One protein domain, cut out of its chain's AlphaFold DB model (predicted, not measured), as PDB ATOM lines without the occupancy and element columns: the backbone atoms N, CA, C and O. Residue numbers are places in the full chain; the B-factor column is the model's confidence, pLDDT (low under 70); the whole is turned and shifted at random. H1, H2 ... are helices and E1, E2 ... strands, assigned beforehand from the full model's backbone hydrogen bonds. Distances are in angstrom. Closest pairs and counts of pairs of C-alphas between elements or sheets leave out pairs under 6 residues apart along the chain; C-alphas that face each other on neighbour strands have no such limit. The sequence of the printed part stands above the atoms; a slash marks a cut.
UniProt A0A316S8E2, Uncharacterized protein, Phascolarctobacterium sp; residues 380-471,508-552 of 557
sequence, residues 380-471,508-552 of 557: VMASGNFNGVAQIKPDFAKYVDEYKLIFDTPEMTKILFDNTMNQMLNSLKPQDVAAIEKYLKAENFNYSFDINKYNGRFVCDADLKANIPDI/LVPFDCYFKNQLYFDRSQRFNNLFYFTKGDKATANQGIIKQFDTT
ATOM      1  N   VAL A 380     -48.958  20.656 -24.506       73.38
ATOM      2  CA  VAL A 380     -49.967  21.707 -24.656       73.38
ATOM      3  C   VAL A 380     -50.840  21.369 -25.851       73.38
ATOM      4  O   VAL A 380     -50.354  21.199 -26.962       73.38
ATOM      5  N   MET A 381     -52.143  21.299 -25.646       71.62
ATOM      6  CA  MET A 381     -53.146  21.173 -26.684       71.62
ATOM      7  C   MET A 381     -53.941  22.469 -26.790       71.62
ATOM      8  O   MET A 381     -54.226  23.094 -25.778       71.62
ATOM      9  N   ALA A 382     -54.359  22.853 -27.990       72.50
ATOM     10  CA  ALA A 382     -55.297  23.937 -28.238       72.50
ATOM     11  C   ALA A 382     -56.273  23.553 -29.359       72.50
ATOM     12  O   ALA A 382     -55.877  23.353 -30.504       72.50
ATOM     13  N   SER A 383     -57.558  23.488 -29.045       70.50
ATOM     14  CA  SER A 383     -58.670  23.239 -29.960       70.50
ATOM     15  C   SER A 383     -59.466  24.505 -30.182       70.50
ATOM     16  O   SER A 383     -59.799  25.174 -29.216       70.50
ATOM     17  N   GLY A 384     -59.882  24.818 -31.404       72.94
ATOM     18  CA  GLY A 384     -60.788  25.943 -31.586       72.94
ATOM     19  C   GLY A 384     -61.476  26.031 -32.934       72.94
ATOM     20  O   GLY A 384     -61.416  25.104 -33.741       72.94
ATOM     21  N   ASN A 385     -62.151  27.160 -33.167       74.06
ATOM     22  CA  ASN A 385     -62.793  27.484 -34.440       74.06
ATOM     23  C   ASN A 385     -62.328  28.848 -34.983       74.06
ATOM     24  O   ASN A 385     -62.334  29.843 -34.255       74.06
ATOM     25  N   PHE A 386     -61.977  28.918 -36.271       68.38
ATOM     26  CA  PHE A 386     -61.518  30.153 -36.923       68.38
ATOM     27  C   PHE A 386     -62.559  31.286 -36.918       68.38
ATOM     28  O   PHE A 386     -62.168  32.449 -36.830       68.38
ATOM     29  N   ASN A 387     -63.864  30.984 -36.921       67.44
ATOM     30  CA  ASN A 387     -64.908  32.001 -36.724       67.44
ATOM     31  C   ASN A 387     -64.777  32.694 -35.369       67.44
ATOM     32  O   ASN A 387     -64.990  33.898 -35.269       67.44
ATOM     33  N   GLY A 388     -64.405  31.938 -34.335       62.25
ATOM     34  CA  GLY A 388     -64.096  32.504 -33.033       62.25
ATOM     35  C   GLY A 388     -62.875  33.419 -33.117       62.25
ATOM     36  O   GLY A 388     -62.924  34.559 -32.666       62.25
ATOM     37  N   VAL A 389     -61.784  32.963 -33.735       63.53
ATOM     38  CA  VAL A 389     -60.543  33.759 -33.851       63.53
ATOM     39  C   VAL A 389     -60.799  35.117 -34.517       63.53
ATOM     40  O   VAL A 389     -60.284  36.136 -34.055       63.53
ATOM     41  N   ALA A 390     -61.655  35.155 -35.540       62.91
ATOM     42  CA  ALA A 390     -62.059  36.388 -36.212       62.91
ATOM     43  C   ALA A 390     -62.849  37.369 -35.318       62.91
ATOM     44  O   ALA A 390     -62.825  38.567 -35.586       62.91
ATOM     45  N   GLN A 391     -63.509  36.907 -34.249       61.34
ATOM     46  CA  GLN A 391     -64.177  37.791 -33.280       61.34
ATOM     47  C   GLN A 391     -63.165  38.544 -32.402       61.34
ATOM     48  O   GLN A 391     -63.369  39.717 -32.108       61.34
ATOM     49  N   ILE A 392     -62.054  37.897 -32.026       55.47
ATOM     50  CA  ILE A 392     -60.980  38.520 -31.228       55.47
ATOM     51  C   ILE A 392     -60.100  39.415 -32.101       55.47
ATOM     52  O   ILE A 392     -59.652  40.482 -31.680       55.47
ATOM     53  N   LYS A 393     -59.830  38.973 -33.330       64.12
ATOM     54  CA  LYS A 393     -59.042  39.723 -34.306       64.12
ATOM     55  C   LYS A 393     -59.861  39.918 -35.581       64.12
ATOM     56  O   LYS A 393     -59.728  39.107 -36.497       64.12
ATOM     57  N   PRO A 394     -60.649  41.007 -35.679       66.50
ATOM     58  CA  PRO A 394     -61.503  41.290 -36.838       66.50
ATOM     59  C   PRO A 394     -60.769  41.258 -38.183       66.50
ATOM     60  O   PRO A 394     -61.344  40.862 -39.194       66.50
ATOM     61  N   ASP A 395     -59.471  41.575 -38.195       69.81
ATOM     62  CA  ASP A 395     -58.613  41.488 -39.382       69.81
ATOM     63  C   ASP A 395     -58.517  40.075 -39.983       69.81
ATOM     64  O   ASP A 395     -58.154  39.934 -41.152       69.81
ATOM     65  N   PHE A 396     -58.837  39.028 -39.213       62.34
ATOM     66  CA  PHE A 396     -58.888  37.647 -39.694       62.34
ATOM     67  C   PHE A 396     -60.210  37.289 -40.376       62.34
ATOM     68  O   PHE A 396     -60.245  36.307 -41.115       62.34
ATOM     69  N   ALA A 397     -61.275  38.079 -40.196       68.94
ATOM     70  CA  ALA A 397     -62.599  37.780 -40.747       68.94
ATOM     71  C   ALA A 397     -62.581  37.623 -42.276       68.94
ATOM     72  O   ALA A 397     -63.230  36.732 -42.811       68.94
ATOM     73  N   LYS A 398     -61.761  38.416 -42.978       71.81
ATOM     74  CA  LYS A 398     -61.586  38.325 -44.440       71.81
ATOM     75  C   LYS A 398     -61.034  36.980 -44.926       71.81
ATOM     76  O   LYS A 398     -61.291  36.606 -46.061       71.81
ATOM     77  N   TYR A 399     -60.303  36.252 -44.083       70.38
ATOM     78  CA  TYR A 399     -59.695  34.971 -44.451       70.38
ATOM     79  C   TYR A 399     -60.583  33.769 -44.095       70.38
ATOM     80  O   TYR A 399     -60.313  32.653 -44.531       70.38
ATOM     81  N   VAL A 400     -61.653  33.974 -43.317       66.94
ATOM     82  CA  VAL A 400     -62.585  32.909 -42.901       66.94
ATOM     83  C   VAL A 400     -63.279  32.273 -44.108       66.94
ATOM     84  O   VAL A 400     -63.447  31.050 -44.153       66.94
ATOM     85  N   ASP A 401     -63.646  33.088 -45.098       69.81
ATOM     86  CA  ASP A 401     -64.276  32.614 -46.332       69.81
ATOM     87  C   ASP A 401     -63.259  31.940 -47.268       69.81
ATOM     88  O   ASP A 401     -63.566  30.923 -47.897       69.81
ATOM     89  N   GLU A 402     -62.019  32.438 -47.295       75.44
ATOM     90  CA  GLU A 402     -60.915  31.862 -48.077       75.44
ATOM     91  C   GLU A 402     -60.458  30.501 -47.530       75.44
ATOM     92  O   GLU A 402     -59.984  29.644 -48.275       75.44
ATOM     93  N   TYR A 403     -60.672  30.251 -46.239       76.31
ATOM     94  CA  TYR A 403     -60.282  29.015 -45.571       76.31
ATOM     95  C   TYR A 403     -60.951  27.757 -46.152       76.31
ATOM     96  O   TYR A 403     -60.416  26.663 -46.037       76.31
ATOM     97  N   LYS A 404     -62.113  27.843 -46.808       77.44
ATOM     98  CA  LYS A 404     -62.687  26.655 -47.477       77.44
ATOM     99  C   LYS A 404     -61.967  26.311 -48.781       77.44
ATOM    100  O   LYS A 404     -61.942  25.139 -49.159       77.44
ATOM    101  N   LEU A 405     -61.355  27.302 -49.432       79.31
ATOM    102  CA  LEU A 405     -60.718  27.152 -50.741       79.31
ATOM    103  C   LEU A 405     -59.483  26.247 -50.680       79.31
ATOM    104  O   LEU A 405     -59.217  25.520 -51.638       79.31
ATOM    105  N   ILE A 406     -58.774  26.210 -49.543       84.06
ATOM    106  CA  ILE A 406     -57.612  25.320 -49.362       84.06
ATOM    107  C   ILE A 406     -57.993  23.830 -49.433       84.06
ATOM    108  O   ILE A 406     -57.156  22.993 -49.746       84.06
ATOM    109  N   PHE A 407     -59.263  23.480 -49.198       85.69
ATOM    110  CA  PHE A 407     -59.756  22.100 -49.289       85.69
ATOM    111  C   PHE A 407     -60.338  21.759 -50.666       85.69
ATOM    112  O   PHE A 407     -60.586  20.590 -50.960       85.69
ATOM    113  N   ASP A 408     -60.595  22.754 -51.520       88.44
ATOM    114  CA  ASP A 408     -61.132  22.520 -52.867       88.44
ATOM    115  C   ASP A 408     -60.060  22.010 -53.832       88.44
ATOM    116  O   ASP A 408     -60.369  21.298 -54.791       88.44
ATOM    117  N   THR A 409     -58.794  22.331 -53.555       87.50
ATOM    118  CA  THR A 409     -57.647  22.004 -54.412       87.50
ATOM    119  C   THR A 409     -56.483  21.394 -53.612       87.50
ATOM    120  O   THR A 409     -55.371  21.914 -53.653       87.50
ATOM    121  N   PRO A 410     -56.692  20.263 -52.906       88.56
ATOM    122  CA  PRO A 410     -55.736  19.739 -51.923       88.56
ATOM    123  C   PRO A 410     -54.334  19.480 -52.497       88.56
ATOM    124  O   PRO A 410     -53.339  19.833 -51.870       88.56
ATOM    125  N   GLU A 411     -54.235  18.942 -53.718       89.56
ATOM    126  CA  GLU A 411     -52.947  18.720 -54.395       89.56
ATOM    127  C   GLU A 411     -52.197  20.035 -54.652       89.56
ATOM    128  O   GLU A 411     -50.999  20.139 -54.390       89.56
ATOM    129  N   MET A 412     -52.908  21.067 -55.117       87.19
ATOM    130  CA  MET A 412     -52.324  22.383 -55.374       87.19
ATOM    131  C   MET A 412     -51.929  23.075 -54.068       87.19
ATOM    132  O   MET A 412     -50.851  23.660 -53.994       87.19
ATOM    133  N   THR A 413     -52.766  22.983 -53.034       86.81
ATOM    134  CA  THR A 413     -52.471  23.510 -51.699       86.81
ATOM    135  C   THR A 413     -51.224  22.864 -51.109       86.81
ATOM    136  O   THR A 413     -50.373  23.581 -50.591       86.81
ATOM    137  N   LYS A 414     -51.072  21.541 -51.241       87.56
ATOM    138  CA  LYS A 414     -49.879  20.813 -50.793       87.56
ATOM    139  C   LYS A 414     -48.615  21.305 -51.500       87.56
ATOM    140  O   LYS A 414     -47.665  21.703 -50.838       87.56
ATOM    141  N   ILE A 415     -48.647  21.401 -52.832       86.12
ATOM    142  CA  ILE A 415     -47.522  21.922 -53.630       86.12
ATOM    143  C   ILE A 415     -47.181  23.368 -53.246       86.12
ATOM    144  O   ILE A 415     -46.007  23.727 -53.148       86.12
ATOM    145  N   LEU A 416     -48.194  24.219 -53.054       84.56
ATOM    146  CA  LEU A 416     -47.990  25.611 -52.661       84.56
ATOM    147  C   LEU A 416     -47.335  25.694 -51.280       84.56
ATOM    148  O   LEU A 416     -46.363  26.427 -51.123       84.56
ATOM    149  N   PHE A 417     -47.828  24.915 -50.314       84.19
ATOM    150  CA  PHE A 417     -47.285  24.861 -48.962       84.19
ATOM    151  C   PHE A 417     -45.815  24.433 -48.968       84.19
ATOM    152  O   PHE A 417     -44.971  25.158 -48.438       84.19
ATOM    153  N   ASP A 418     -45.488  23.327 -49.641       83.44
ATOM    154  CA  ASP A 418     -44.115  22.816 -49.732       83.44
ATOM    155  C   ASP A 418     -43.179  23.836 -50.401       83.44
ATOM    156  O   ASP A 418     -42.064  24.086 -49.935       83.44
ATOM    157  N   ASN A 419     -43.641  24.503 -51.466       80.56
ATOM    158  CA  ASN A 419     -42.879  25.567 -52.123       80.56
ATOM    159  C   ASN A 419     -42.652  26.772 -51.204       80.56
ATOM    160  O   ASN A 419     -41.540  27.299 -51.163       80.56
ATOM    161  N   THR A 420     -43.671  27.207 -50.461       82.81
ATOM    162  CA  THR A 420     -43.549  28.313 -49.505       82.81
ATOM    163  C   THR A 420     -42.602  27.960 -48.363       82.81
ATOM    164  O   THR A 420     -41.744  28.775 -48.027       82.81
ATOM    165  N   MET A 421     -42.683  26.749 -47.807       76.56
ATOM    166  CA  MET A 421     -41.761  26.278 -46.768       76.56
ATOM    167  C   MET A 421     -40.319  26.246 -47.276       76.56
ATOM    168  O   MET A 421     -39.427  26.807 -46.640       76.56
ATOM    169  N   ASN A 422     -40.089  25.686 -48.467       79.25
ATOM    170  CA  ASN A 422     -38.767  25.660 -49.090       79.25
ATOM    171  C   ASN A 422     -38.232  27.069 -49.380       79.25
ATOM    172  O   ASN A 422     -37.048  27.333 -49.182       79.25
ATOM    173  N   GLN A 423     -39.079  27.995 -49.830       79.19
ATOM    174  CA  GLN A 423     -38.676  29.387 -50.023       79.19
ATOM    175  C   GLN A 423     -38.344  30.070 -48.698       79.19
ATOM    176  O   GLN A 423     -37.320  30.743 -48.622       79.19
ATOM    177  N   MET A 424     -39.149  29.895 -47.647       75.94
ATOM    178  CA  MET A 424     -38.858  30.475 -46.332       75.94
ATOM    179  C   MET A 424     -37.522  29.977 -45.780       75.94
ATOM    180  O   MET A 424     -36.706  30.796 -45.369       75.94
ATOM    181  N   LEU A 425     -37.259  28.670 -45.857       70.19
ATOM    182  CA  LEU A 425     -36.000  28.081 -45.390       70.19
ATOM    183  C   LEU A 425     -34.776  28.584 -46.176       70.19
ATOM    184  O   LEU A 425     -33.708  28.750 -45.597       70.19
ATOM    185  N   ASN A 426     -34.926  28.877 -47.473       75.75
ATOM    186  CA  ASN A 426     -33.808  29.266 -48.344       75.75
ATOM    187  C   ASN A 426     -33.654  30.784 -48.568       75.75
ATOM    188  O   ASN A 426     -32.654  31.217 -49.139       75.75
ATOM    189  N   SER A 427     -34.636  31.604 -48.181       75.25
ATOM    190  CA  SER A 427     -34.661  33.052 -48.479       75.25
ATOM    191  C   SER A 427     -34.079  33.937 -47.377       75.25
ATOM    192  O   SER A 427     -33.901  35.140 -47.589       75.25
ATOM    193  N   LEU A 428     -33.760  33.368 -46.213       73.88
ATOM    194  CA  LEU A 428     -33.150  34.112 -45.117       73.88
ATOM    195  C   LEU A 428     -31.700  34.463 -45.462       73.88
ATOM    196  O   LEU A 428     -30.900  33.609 -45.848       73.88
ATOM    197  N   LYS A 429     -31.338  35.742 -45.322       80.88
ATOM    198  CA  LYS A 429     -29.955  36.173 -45.549       80.88
ATOM    199  C   LYS A 429     -29.065  35.594 -44.446       80.88
ATOM    200  O   LYS A 429     -29.485  35.607 -43.290       80.88
ATOM    201  N   PRO A 430     -27.807  35.213 -44.734       83.19
ATOM    202  CA  PRO A 430     -26.901  34.664 -43.721       83.19
ATOM    203  C   PRO A 430     -26.747  35.542 -42.468       83.19
ATOM    204  O   PRO A 430     -26.618  35.034 -41.361       83.19
ATOM    205  N   GLN A 431     -26.802  36.867 -42.631       80.88
ATOM    206  CA  GLN A 431     -26.735  37.822 -41.519       80.88
ATOM    207  C   GLN A 431     -27.985  37.782 -40.627       80.88
ATOM    208  O   GLN A 431     -27.866  37.876 -39.408       80.88
ATOM    209  N   ASP A 432     -29.169  37.618 -41.224       80.56
ATOM    210  CA  ASP A 432     -30.431  37.502 -40.489       80.56
ATOM    211  C   ASP A 432     -30.500  36.154 -39.756       80.56
ATOM    212  O   ASP A 432     -30.928  36.104 -38.605       80.56
ATOM    213  N   VAL A 433     -30.003  35.084 -40.390       79.94
ATOM    214  CA  VAL A 433     -29.861  33.756 -39.773       79.94
ATOM    215  C   VAL A 433     -28.947  33.830 -38.553       79.94
ATOM    216  O   VAL A 433     -29.382  33.479 -37.464       79.94
ATOM    217  N   ALA A 434     -27.738  34.382 -38.686       83.56
ATOM    218  CA  ALA A 434     -26.795  34.495 -37.570       83.56
ATOM    219  C   ALA A 434     -27.349  35.324 -36.393       83.56
ATOM    220  O   ALA A 434     -27.099  35.011 -35.230       83.56
ATOM    221  N   ALA A 435     -28.130  36.374 -36.677       81.12
ATOM    222  CA  ALA A 435     -28.770  37.184 -35.641       81.12
ATOM    223  C   ALA A 435     -29.870  36.422 -34.877       81.12
ATOM    224  O   ALA A 435     -30.081  36.692 -33.695       81.12
ATOM    225  N   ILE A 436     -30.573  35.497 -35.539       79.62
ATOM    226  CA  ILE A 436     -31.598  34.641 -34.925       79.62
ATOM    227  C   ILE A 436     -30.941  33.475 -34.182       79.62
ATOM    228  O   ILE A 436     -31.263  33.263 -33.017       79.62
ATOM    229  N   GLU A 437     -29.975  32.791 -34.805       84.50
ATOM    230  CA  GLU A 437     -29.249  31.640 -34.241       84.50
ATOM    231  C   GLU A 437     -28.481  31.981 -32.964       84.50
ATOM    232  O   GLU A 437     -28.250  31.103 -32.136       84.50
ATOM    233  N   LYS A 438     -28.154  33.263 -32.754       84.88
ATOM    234  CA  LYS A 438     -27.677  33.751 -31.458       84.88
ATOM    235  C   LYS A 438     -28.612  33.347 -30.311       84.88
ATOM    236  O   LYS A 438     -28.121  32.978 -29.254       84.88
ATOM    237  N   TYR A 439     -29.928  33.414 -30.513       83.62
ATOM    238  CA  TYR A 439     -30.940  33.145 -29.482       83.62
ATOM    239  C   TYR A 439     -31.688  31.834 -29.685       83.62
ATOM    240  O   TYR A 439     -32.163  31.250 -28.720       83.62
ATOM    241  N   LEU A 440     -31.874  31.406 -30.930       84.50
ATOM    242  CA  LEU A 440     -32.662  30.230 -31.245       84.50
ATOM    243  C   LEU A 440     -32.186  29.620 -32.552       84.50
ATOM    244  O   LEU A 440     -32.248  30.256 -33.605       84.50
ATOM    245  N   LYS A 441     -31.787  28.358 -32.492       84.50
ATOM    246  CA  LYS A 441     -31.467  27.554 -33.663       84.50
ATOM    247  C   LYS A 441     -32.324  26.298 -33.662       84.50
ATOM    248  O   LYS A 441     -32.379  25.590 -32.665       84.50
ATOM    249  N   ALA A 442     -32.987  26.034 -34.783       84.31
ATOM    250  CA  ALA A 442     -33.677  24.773 -35.014       84.31
ATOM    251  C   ALA A 442     -32.778  23.861 -35.851       84.31
ATOM    252  O   ALA A 442     -32.421  24.191 -36.982       84.31
ATOM    253  N   GLU A 443     -32.411  22.719 -35.291       87.25
ATOM    254  CA  GLU A 443     -31.660  21.659 -35.947       87.25
ATOM    255  C   GLU A 443     -32.592  20.488 -36.253       87.25
ATOM    256  O   GLU A 443     -33.603  20.282 -35.582       87.25
ATOM    257  N   ASN A 444     -32.273  19.734 -37.307       88.69
ATOM    258  CA  ASN A 444     -33.055  18.566 -37.719       88.69
ATOM    259  C   ASN A 444     -34.557  18.865 -37.895       88.69
ATOM    260  O   ASN A 444     -35.391  18.009 -37.610       88.69
ATOM    261  N   PHE A 445     -34.903  20.074 -38.358       86.00
ATOM    262  CA  PHE A 445     -36.293  20.459 -38.589       86.00
ATOM    263  C   PHE A 445     -36.907  19.588 -39.684       86.00
ATOM    264  O   PHE A 445     -36.531  19.672 -40.854       86.00
ATOM    265  N   ASN A 446     -37.877  18.774 -39.291       89.62
ATOM    266  CA  ASN A 446     -38.664  17.942 -40.178       89.62
ATOM    267  C   ASN A 446     -40.108  18.420 -40.151       89.62
ATOM    268  O   ASN A 446     -40.628  18.810 -39.106       89.62
ATOM    269  N   TYR A 447     -40.777  18.360 -41.299       87.06
ATOM    270  CA  TYR A 447     -42.212  18.579 -41.363       87.06
ATOM    271  C   TYR A 447     -42.877  17.617 -42.342       87.06
ATOM    272  O   TYR A 447     -42.259  17.109 -43.276       87.06
ATOM    273  N   SER A 448     -44.165  17.395 -42.127       89.31
ATOM    274  CA  SER A 448     -45.064  16.767 -43.081       89.31
ATOM    275  C   SER A 448     -46.358  17.565 -43.130       89.31
ATOM    276  O   SER A 448     -46.862  18.037 -42.108       89.31
ATOM    277  N   PHE A 449     -46.880  17.734 -44.337       86.62
ATOM    278  CA  PHE A 449     -48.158  18.376 -44.575       86.62
ATOM    279  C   PHE A 449     -49.016  17.453 -45.430       86.62
ATOM    280  O   PHE A 449     -48.582  16.979 -46.484       86.62
ATOM    281  N   ASP A 450     -50.230  17.182 -44.968       89.19
ATOM    282  CA  ASP A 450     -51.208  16.424 -45.728       89.19
ATOM    283  C   ASP A 450     -52.574  17.091 -45.681       89.19
ATOM    284  O   ASP A 450     -52.946  17.721 -44.691       89.19
ATOM    285  N   ILE A 451     -53.316  16.991 -46.778       87.69
ATOM    286  CA  ILE A 451     -54.624  17.624 -46.911       87.69
ATOM    287  C   ILE A 451     -55.477  16.863 -47.922       87.69
ATOM    288  O   ILE A 451     -54.999  16.422 -48.967       87.69
ATOM    289  N   ASN A 452     -56.765  16.736 -47.622       88.88
ATOM    290  CA  ASN A 452     -57.780  16.209 -48.526       88.88
ATOM    291  C   ASN A 452     -58.966  17.189 -48.612       88.88
ATOM    292  O   ASN A 452     -58.868  18.343 -48.208       88.88
ATOM    293  N   LYS A 453     -60.105  16.754 -49.161       89.00
ATOM    294  CA  LYS A 453     -61.283  17.625 -49.335       89.00
ATOM    295  C   LYS A 453     -61.997  18.014 -48.036       89.00
ATOM    296  O   LYS A 453     -62.875  18.877 -48.066       89.00
ATOM    297  N   TYR A 454     -61.657  17.377 -46.921       87.19
ATOM    298  CA  TYR A 454     -62.363  17.473 -45.647       87.19
ATOM    299  C   TYR A 454     -61.475  17.993 -44.522       87.19
ATOM    300  O   TYR A 454     -61.943  18.789 -43.708       87.19
ATOM    301  N   ASN A 455     -60.217  17.558 -44.466       86.06
ATOM    302  CA  ASN A 455     -59.301  17.882 -43.382       86.06
ATOM    303  C   ASN A 455     -57.838  17.950 -43.839       86.06
ATOM    304  O   ASN A 455     -57.474  17.508 -44.930       86.06
ATOM    305  N   GLY A 456     -57.016  18.559 -42.992       83.12
ATOM    306  CA  GLY A 456     -55.585  18.704 -43.170       83.12
ATOM    307  C   GLY A 456     -54.833  18.480 -41.865       83.12
ATOM    308  O   GLY A 456     -55.381  18.594 -40.764       83.12
ATOM    309  N   ARG A 457     -53.565  18.120 -42.018       85.25
ATOM    310  CA  ARG A 457     -52.628  17.823 -40.946       85.25
ATOM    311  C   ARG A 457     -51.289  18.455 -41.274       85.25
ATOM    312  O   ARG A 457     -50.749  18.263 -42.359       85.25
ATOM    313  N   PHE A 458     -50.736  19.156 -40.303       83.31
ATOM    314  CA  PHE A 458     -49.355  19.597 -40.305       83.31
ATOM    315  C   PHE A 458     -48.660  18.983 -39.095       83.31
ATOM    316  O   PHE A 458     -49.146  19.107 -37.974       83.31
ATOM    317  N   VAL A 459     -47.543  18.304 -39.320       85.50
ATOM    318  CA  VAL A 459     -46.693  17.782 -38.249       85.50
ATOM    319  C   VAL A 459     -45.301  18.335 -38.451       85.50
ATOM    320  O   VAL A 459     -44.793  18.264 -39.566       85.50
ATOM    321  N   CYS A 460     -44.672  18.838 -37.398       85.12
ATOM    322  CA  CYS A 460     -43.253  19.158 -37.436       85.12
ATOM    323  C   CYS A 460     -42.546  18.765 -36.146       85.12
ATOM    324  O   CYS A 460     -43.169  18.657 -35.091       85.12
ATOM    325  N   ASP A 461     -41.241  18.547 -36.248       88.31
ATOM    326  CA  ASP A 461     -40.364  18.333 -35.109       88.31
ATOM    327  C   ASP A 461     -38.969  18.890 -35.372       88.31
ATOM    328  O   ASP A 461     -38.531  18.957 -36.522       88.31
ATOM    329  N   ALA A 462     -38.287  19.310 -34.311       88.25
ATOM    330  CA  ALA A 462     -36.900  19.754 -34.380       88.25
ATOM    331  C   ALA A 462     -36.222  19.667 -33.011       88.25
ATOM    332  O   ALA A 462     -36.881  19.717 -31.970       88.25
ATOM    333  N   ASP A 463     -34.893  19.629 -33.042       89.38
ATOM    334  CA  ASP A 463     -34.058  19.919 -31.885       89.38
ATOM    335  C   ASP A 463     -33.843  21.443 -31.837       89.38
ATOM    336  O   ASP A 463     -33.231  22.037 -32.725       89.38
ATOM    337  N   LEU A 464     -34.386  22.109 -30.827       87.69
ATOM    338  CA  LEU A 464     -34.205  23.534 -30.581       87.69
ATOM    339  C   LEU A 464     -33.034  23.754 -29.629       87.69
ATOM    340  O   LEU A 464     -33.013  23.268 -28.503       87.69
ATOM    341  N   LYS A 465     -32.080  24.558 -30.081       89.62
ATOM    342  CA  LYS A 465     -31.015  25.139 -29.269       89.62
ATOM    343  C   LYS A 465     -31.408  26.579 -28.970       89.62
ATOM    344  O   LYS A 465     -31.234  27.455 -29.822       89.62
ATOM    345  N   ALA A 466     -32.016  26.820 -27.812       86.38
ATOM    346  CA  ALA A 466     -32.336  28.168 -27.361       86.38
ATOM    347  C   ALA A 466     -31.210  28.706 -26.471       86.38
ATOM    348  O   ALA A 466     -30.623  27.978 -25.684       86.38
ATOM    349  N   ASN A 467     -30.919  29.996 -26.582       87.31
ATOM    350  CA  ASN A 467     -29.971  30.715 -25.742       87.31
ATOM    351  C   ASN A 467     -30.732  31.880 -25.101       87.31
ATOM    352  O   ASN A 467     -31.016  32.896 -25.744       87.31
ATOM    353  N   ILE A 468     -31.134  31.688 -23.847       84.56
ATOM    354  CA  ILE A 468     -32.070  32.556 -23.134       84.56
ATOM    355  C   ILE A 468     -31.283  33.645 -22.394       84.56
ATOM    356  O   ILE A 468     -30.360  33.310 -21.654       84.56
ATOM    357  N   PRO A 469     -31.614  34.937 -22.566       85.50
ATOM    358  CA  PRO A 469     -30.934  36.013 -21.848       85.50
ATOM    359  C   PRO A 469     -31.031  35.873 -20.323       85.50
ATOM    360  O   PRO A 469     -32.125  35.679 -19.792       85.50
ATOM    361  N   ASP A 470     -29.903  36.012 -19.623       84.06
ATOM    362  CA  ASP A 470     -29.828  35.854 -18.166       84.06
ATOM    363  C   ASP A 470     -29.973  37.192 -17.430       84.06
ATOM    364  O   ASP A 470     -29.012  37.947 -17.244       84.06
ATOM    365  N   ILE A 471     -31.196  37.490 -16.985       82.00
ATOM    366  CA  ILE A 471     -31.468  38.687 -16.181       82.00
ATOM    367  C   ILE A 471     -30.762  38.647 -14.820       82.00
ATOM    368  O   ILE A 471     -30.292  39.680 -14.349       82.00
ATOM    369  N   LEU A 508     -26.014  34.602 -22.260       87.62
ATOM    370  CA  LEU A 508     -27.095  33.703 -22.649       87.62
ATOM    371  C   LEU A 508     -26.926  32.328 -21.997       87.62
ATOM    372  O   LEU A 508     -25.831  31.767 -21.994       87.62
ATOM    373  N   VAL A 509     -28.028  31.771 -21.504       88.56
ATOM    374  CA  VAL A 509     -28.093  30.428 -20.927       88.56
ATOM    375  C   VAL A 509     -28.602  29.444 -21.972       88.56
ATOM    376  O   VAL A 509     -29.688  29.664 -22.518       88.56
ATOM    377  N   PRO A 510     -27.866  28.358 -22.254       89.75
ATOM    378  CA  PRO A 510     -28.333  27.340 -23.178       89.75
ATOM    379  C   PRO A 510     -29.536  26.592 -22.592       89.75
ATOM    380  O   PRO A 510     -29.522  26.136 -21.447       89.75
ATOM    381  N   PHE A 511     -30.566  26.442 -23.411       86.00
ATOM    382  CA  PHE A 511     -31.747  25.638 -23.163       86.00
ATOM    383  C   PHE A 511     -32.026  24.801 -24.407       86.00
ATOM    384  O   PHE A 511     -32.610  25.263 -25.391       86.00
ATOM    385  N   ASP A 512     -31.566  23.559 -24.354       89.69
ATOM    386  CA  ASP A 512     -31.742  22.604 -25.432       89.69
ATOM    387  C   ASP A 512     -33.036  21.834 -25.202       89.69
ATOM    388  O   ASP A 512     -33.204  21.197 -24.157       89.69
ATOM    389  N   CYS A 513     -33.939  21.873 -26.173       87.12
ATOM    390  CA  CYS A 513     -35.173  21.113 -26.119       87.12
ATOM    391  C   CYS A 513     -35.515  20.479 -27.461       87.12
ATOM    392  O   CYS A 513     -35.317  21.057 -28.522       87.12
ATOM    393  N   TYR A 514     -36.100  19.296 -27.418       88.75
ATOM    394  CA  TYR A 514     -36.807  18.726 -28.544       88.75
ATOM    395  C   TYR A 514     -38.257  19.198 -28.500       88.75
ATOM    396  O   TYR A 514     -38.873  19.196 -27.433       88.75
ATOM    397  N   PHE A 515     -38.829  19.553 -29.648       85.19
ATOM    398  CA  PHE A 515     -40.268  19.778 -29.751       85.19
ATOM    399  C   PHE A 515     -40.887  18.981 -30.887       85.19
ATOM    400  O   PHE A 515     -40.250  18.681 -31.897       85.19
ATOM    401  N   LYS A 516     -42.181  18.713 -30.732       84.25
ATOM    402  CA  LYS A 516     -43.030  18.135 -31.765       84.25
ATOM    403  C   LYS A 516     -44.381  18.830 -31.768       84.25
ATOM    404  O   LYS A 516     -45.008  18.999 -30.727       84.25
ATOM    405  N   ASN A 517     -44.853  19.216 -32.944       83.56
ATOM    406  CA  ASN A 517     -46.157  19.823 -33.139       83.56
ATOM    407  C   ASN A 517     -47.012  18.977 -34.080       83.56
ATOM    408  O   ASN A 517     -46.523  18.509 -35.104       83.56
ATOM    409  N   GLN A 518     -48.289  18.810 -33.751       80.62
ATOM    410  CA  GLN A 518     -49.309  18.221 -34.608       80.62
ATOM    411  C   GLN A 518     -50.511  19.156 -34.665       80.62
ATOM    412  O   GLN A 518     -51.275  19.264 -33.712       80.62
ATOM    413  N   LEU A 519     -50.701  19.821 -35.795       80.94
ATOM    414  CA  LEU A 519     -51.864  20.643 -36.076       80.94
ATOM    415  C   LEU A 519     -52.814  19.885 -37.004       80.94
ATOM    416  O   LEU A 519     -52.501  19.629 -38.163       80.94
ATOM    417  N   TYR A 520     -53.999  19.578 -36.501       80.88
ATOM    418  CA  TYR A 520     -55.153  19.148 -37.273       80.88
ATOM    419  C   TYR A 520     -56.077  20.331 -37.542       80.88
ATOM    420  O   TYR A 520     -56.311  21.163 -36.664       80.88
ATOM    421  N   PHE A 521     -56.651  20.386 -38.737       80.12
ATOM    422  CA  PHE A 521     -57.639  21.393 -39.096       80.12
ATOM    423  C   PHE A 521     -58.613  20.856 -40.150       80.12
ATOM    424  O   PHE A 521     -58.268  19.967 -40.926       80.12
ATOM    425  N   ASP A 522     -59.853  21.344 -40.169       82.38
ATOM    426  CA  ASP A 522     -60.897  20.817 -41.052       82.38
ATOM    427  C   ASP A 522     -61.679  21.887 -41.796       82.38
ATOM    428  O   ASP A 522     -61.739  23.035 -41.381       82.38
ATOM    429  N   ARG A 523     -62.346  21.495 -42.884       84.19
ATOM    430  CA  ARG A 523     -63.151  22.380 -43.739       84.19
ATOM    431  C   ARG A 523     -64.272  23.113 -42.991       84.19
ATOM    432  O   ARG A 523     -64.754  24.149 -43.452       84.19
ATOM    433  N   SER A 524     -64.689  22.587 -41.842       81.56
ATOM    434  CA  SER A 524     -65.655  23.209 -40.933       81.56
ATOM    435  C   SER A 524     -65.022  24.273 -40.031       81.56
ATOM    436  O   SER A 524     -65.677  24.728 -39.091       81.56
ATOM    437  N   GLN A 525     -63.795  24.705 -40.345       76.81
ATOM    438  CA  GLN A 525     -63.056  25.763 -39.660       76.81
ATOM    439  C   GLN A 525     -62.691  25.397 -38.222       76.81
ATOM    440  O   GLN A 525     -62.456  26.288 -37.407       76.81
ATOM    441  N   ARG A 526     -62.633  24.103 -37.892       77.69
ATOM    442  CA  ARG A 526     -62.144  23.637 -36.594       77.69
ATOM    443  C   ARG A 526     -60.665  23.308 -36.692       77.69
ATOM    444  O   ARG A 526     -60.196  22.857 -37.734       77.69
ATOM    445  N   PHE A 527     -59.945  23.492 -35.598       75.62
ATOM    446  CA  PHE A 527     -58.566  23.051 -35.472       75.62
ATOM    447  C   PHE A 527     -58.314  22.421 -34.105       75.62
ATOM    448  O   PHE A 527     -59.033  22.685 -33.144       75.62
ATOM    449  N   ASN A 528     -57.284  21.589 -34.044       74.44
ATOM    450  CA  ASN A 528     -56.710  21.033 -32.832       74.44
ATOM    451  C   ASN A 528     -55.193  21.002 -33.023       74.44
ATOM    452  O   ASN A 528     -54.701  20.417 -33.981       74.44
ATOM    453  N   ASN A 529     -54.464  21.686 -32.159       76.38
ATOM    454  CA  ASN A 529     -53.018  21.749 -32.158       76.38
ATOM    455  C   ASN A 529     -52.520  21.031 -30.911       76.38
ATOM    456  O   ASN A 529     -52.962  21.364 -29.822       76.38
ATOM    457  N   LEU A 530     -51.619  20.077 -31.069       74.75
ATOM    458  CA  LEU A 530     -50.957  19.382 -29.984       74.75
ATOM    459  C   LEU A 530     -49.455  19.661 -30.080       74.75
ATOM    460  O   LEU A 530     -48.826  19.400 -31.104       74.75
ATOM    461  N   PHE A 531     -48.881  20.215 -29.025       77.25
ATOM    462  CA  PHE A 531     -47.492  20.634 -28.921       77.25
ATOM    463  C   PHE A 531     -46.835  19.912 -27.753       77.25
ATOM    464  O   PHE A 531     -47.291  20.002 -26.621       77.25
ATOM    465  N   TYR A 532     -45.759  19.204 -28.039       79.62
ATOM    466  CA  TYR A 532     -44.921  18.537 -27.063       79.62
ATOM    467  C   TYR A 532     -43.553  19.192 -27.052       79.62
ATOM    468  O   TYR A 532     -43.015  19.513 -28.116       79.62
ATOM    469  N   PHE A 533     -42.975  19.327 -25.867       80.75
ATOM    470  CA  PHE A 533     -41.574  19.673 -25.717       80.75
ATOM    471  C   PHE A 533     -40.939  18.858 -24.595       80.75
ATOM    472  O   PHE A 533     -41.597  18.490 -23.623       80.75
ATOM    473  N   THR A 534     -39.638  18.624 -24.715       84.00
ATOM    474  CA  THR A 534     -38.818  18.069 -23.641       84.00
ATOM    475  C   THR A 534     -37.405  18.619 -23.705       84.00
ATOM    476  O   THR A 534     -36.899  18.917 -24.783       84.00
ATOM    477  N   LYS A 535     -36.763  18.769 -22.555       83.75
ATOM    478  CA  LYS A 535     -35.364  19.152 -22.436       83.75
ATOM    479  C   LYS A 535     -34.469  18.023 -22.953       83.75
ATOM    480  O   LYS A 535     -34.680  16.853 -22.650       83.75
ATOM    481  N   GLY A 536     -33.440  18.381 -23.711       83.88
ATOM    482  CA  GLY A 536     -32.565  17.431 -24.394       83.88
ATOM    483  C   GLY A 536     -32.910  17.280 -25.874       83.88
ATOM    484  O   GLY A 536     -33.328  18.238 -26.518       83.88
ATOM    485  N   ASP A 537     -32.667  16.091 -26.422       79.94
ATOM    486  CA  ASP A 537     -32.809  15.800 -27.849       79.94
ATOM    487  C   ASP A 537     -33.944  14.801 -28.131       79.94
ATOM    488  O   ASP A 537     -34.628  14.291 -27.234       79.94
ATOM    489  N   LYS A 538     -34.143  14.487 -29.413       79.62
ATOM    490  CA  LYS A 538     -35.117  13.482 -29.857       79.62
ATOM    491  C   LYS A 538     -34.939  12.099 -29.206       79.62
ATOM    492  O   LYS A 538     -35.918  11.363 -29.079       79.62
ATOM    493  N   ALA A 539     -33.727  11.697 -28.818       78.38
ATOM    494  CA  ALA A 539     -33.508  10.411 -28.159       78.38
ATOM    495  C   ALA A 539     -34.060  10.423 -26.727       78.38
ATOM    496  O   ALA A 539     -34.713   9.452 -26.338       78.38
ATOM    497  N   THR A 540     -33.885  11.533 -26.002       74.19
ATOM    498  CA  THR A 540     -34.547  11.780 -24.711       74.19
ATOM    499  C   THR A 540     -36.068  11.775 -24.868       74.19
ATOM    500  O   THR A 540     -36.761  11.048 -24.157       74.19
ATOM    501  N   ALA A 541     -36.595  12.475 -25.879       73.88
ATOM    502  CA  ALA A 541     -38.031  12.505 -26.170       73.88
ATOM    503  C   ALA A 541     -38.643  11.116 -26.391       73.88
ATOM    504  O   ALA A 541     -39.722  10.824 -25.884       73.88
ATOM    505  N   ASN A 542     -37.937  10.228 -27.096       69.69
ATOM    506  CA  ASN A 542     -38.377   8.852 -27.363       69.69
ATOM    507  C   ASN A 542     -38.443   7.951 -26.116       69.69
ATOM    508  O   ASN A 542     -39.028   6.861 -26.174       69.69
ATOM    509  N   GLN A 543     -37.835   8.375 -25.007       67.06
ATOM    510  CA  GLN A 543     -37.956   7.730 -23.699       67.06
ATOM    511  C   GLN A 543     -39.107   8.322 -22.869       67.06
ATOM    512  O   GLN A 543     -39.623   7.622 -22.001       67.06
ATOM    513  N   GLY A 544     -39.529   9.553 -23.176       61.97
ATOM    514  CA  GLY A 544     -40.653  10.258 -22.558       61.97
ATOM    515  C   GLY A 544     -42.013   9.954 -23.195       61.97
ATOM    516  O   GLY A 544     -42.226   8.925 -23.851       61.97
ATOM    517  N   ILE A 545     -42.973  10.865 -23.009       57.94
ATOM    518  CA  ILE A 545     -44.386  10.607 -23.337       57.94
ATOM    519  C   ILE A 545     -44.713  10.699 -24.826       57.94
ATOM    520  O   ILE A 545     -45.863  10.473 -25.213       57.94
ATOM    521  N   ILE A 546     -43.725  10.986 -25.683       58.34
ATOM    522  CA  ILE A 546     -43.920  11.052 -27.136       58.34
ATOM    523  C   ILE A 546     -44.590   9.778 -27.676       58.34
ATOM    524  O   ILE A 546     -45.340   9.837 -28.641       58.34
ATOM    525  N   LYS A 547     -44.415   8.628 -27.010       57.62
ATOM    526  CA  LYS A 547     -45.098   7.375 -27.368       57.62
ATOM    527  C   LYS A 547     -46.619   7.453 -27.223       57.62
ATOM    528  O   LYS A 547     -47.326   6.896 -28.054       57.62
ATOM    529  N   GLN A 548     -47.133   8.155 -26.214       54.03
ATOM    530  CA  GLN A 548     -48.574   8.381 -26.047       54.03
ATOM    531  C   GLN A 548     -49.088   9.471 -27.010       54.03
ATOM    532  O   GLN A 548     -50.201   9.381 -27.543       54.03
ATOM    533  N   PHE A 549     -48.230  10.445 -27.329       57.22
ATOM    534  CA  PHE A 549     -48.433  11.449 -28.382       57.22
ATOM    535  C   PHE A 549     -48.528  10.821 -29.787       57.22
ATOM    536  O   PHE A 549     -49.315  11.265 -30.621       57.22
ATOM    537  N   ASP A 550     -47.766   9.754 -30.036       57.44
ATOM    538  CA  ASP A 550     -47.756   8.997 -31.291       57.44
ATOM    539  C   ASP A 550     -48.960   8.054 -31.425       57.44
ATOM    540  O   ASP A 550     -49.398   7.776 -32.541       57.44
ATOM    541  N   THR A 551     -49.540   7.596 -30.309       54.81
ATOM    542  CA  THR A 551     -50.791   6.812 -30.320       54.81
ATOM    543  C   THR A 551     -52.048   7.664 -30.486       54.81
ATOM    544  O   THR A 551     -53.112   7.137 -30.813       54.81
ATOM    545  N   THR A 552     -51.939   8.977 -30.281       55.22
ATOM    546  CA  THR A 552     -53.045   9.918 -30.453       55.22
ATOM    547  C   THR A 552     -53.034  10.425 -31.892       55.22
ATOM    548  O   THR A 552     -52.604  11.545 -32.167       55.22
TER     549      THR A 552
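What this domain is: This is residues 380 to 471 and 508 to 552 of the 557 residues of an uncharacterized protein of Phascolarctobacterium sp (UniProt A0A316S8E2). A long, twisted sheet of five strands stands between the long helix H4, which runs along edge strand E2 over one face, and the short helix H6 over the opposite face. The short helices H1, H2 and H3 follow one another at one end of the sheet, and H5 sits by the other end, where E2, E3 and E4 bend. The 137 printed residues hold seven named helices and five named strands in the order E1 H1 H2 H3 H4 H5 E2 E3 E4 E5 H6 H7, class mixed; the sheet's order is E1 E5 E4 E3 E2, all antiparallel. The whole is only just loose, close to compact, with a radius of gyration of the C-alphas of 17.3 A and spans of 44 by 38 by 31 A.

How they stand to each other: Begin in the sheet with the hairpin of E2, residues 440 to 451, and E3, residues 455 to 469, where N 448 and O 459 are 2.8 A apart, within hydrogen-bond range. E4, residues 508 to 522, is antiparallel to E3, with N 513 and O 464 at 2.9 A. E5, residues 526 to 535, forms a hairpin with E4, with N 518 and O 530 at 2.8 A. Edge strand E1, residues 380 to 385, is antiparallel to E5, with N 382 and O 529 at 2.7 A. H4, residues 410 to 427, lies over E2 at a height over the sheet of 9.5 A and runs along the strands; its closest C-alphas to E2 are those of Pro 410 and Ile 451, 5.6 A. On the opposite face H6, residues 538 to 541, has a height of 7.5 A. H1, residues 386 to 392, and H2, residues 394 to 400, touch as a helical hairpin, closest at the C-alphas of Ala 390 and Ala 397, 4.8 A. H3, residues 402 to 407, H5, residues 430 to 437, and H7, residues 546 to 551, only graze the sheet. Every O i to N i+4 pair is within hydrogen-bond range in H4, H5 and H7, but 1 of 3 in H1, 0 of 3 in H2 and 0 of 2 in H3, whose O i to N i+3 counts are 3 of 4, 3 of 4 and 2 of 3; H6 is too short for such a pair.

Where its parts are: Find C-alpha 380 at (-49.967, 21.707, -24.656), where E1 begins. H4 runs 25.2 A from C-alpha 410 at (-55.736, 19.739, -51.923). E2 measures 29.8 A, E3 40.0 A, E4 40.6 A and E5 30.6 A; H7 ends at C-alpha 551, (-50.791, 6.812, -30.320).

The domain as a whole: The C-alphas farthest apart, those of Asp 408 and Ile 471, are 49.9 A apart. Residues 472 to 507 are not printed, and C-alphas 471 and 508 are 9.3 A apart across this cut; the links printed whole are tight. Confidence is under 70 at residues 386 to 397, 400 to 401 and 542 to 552.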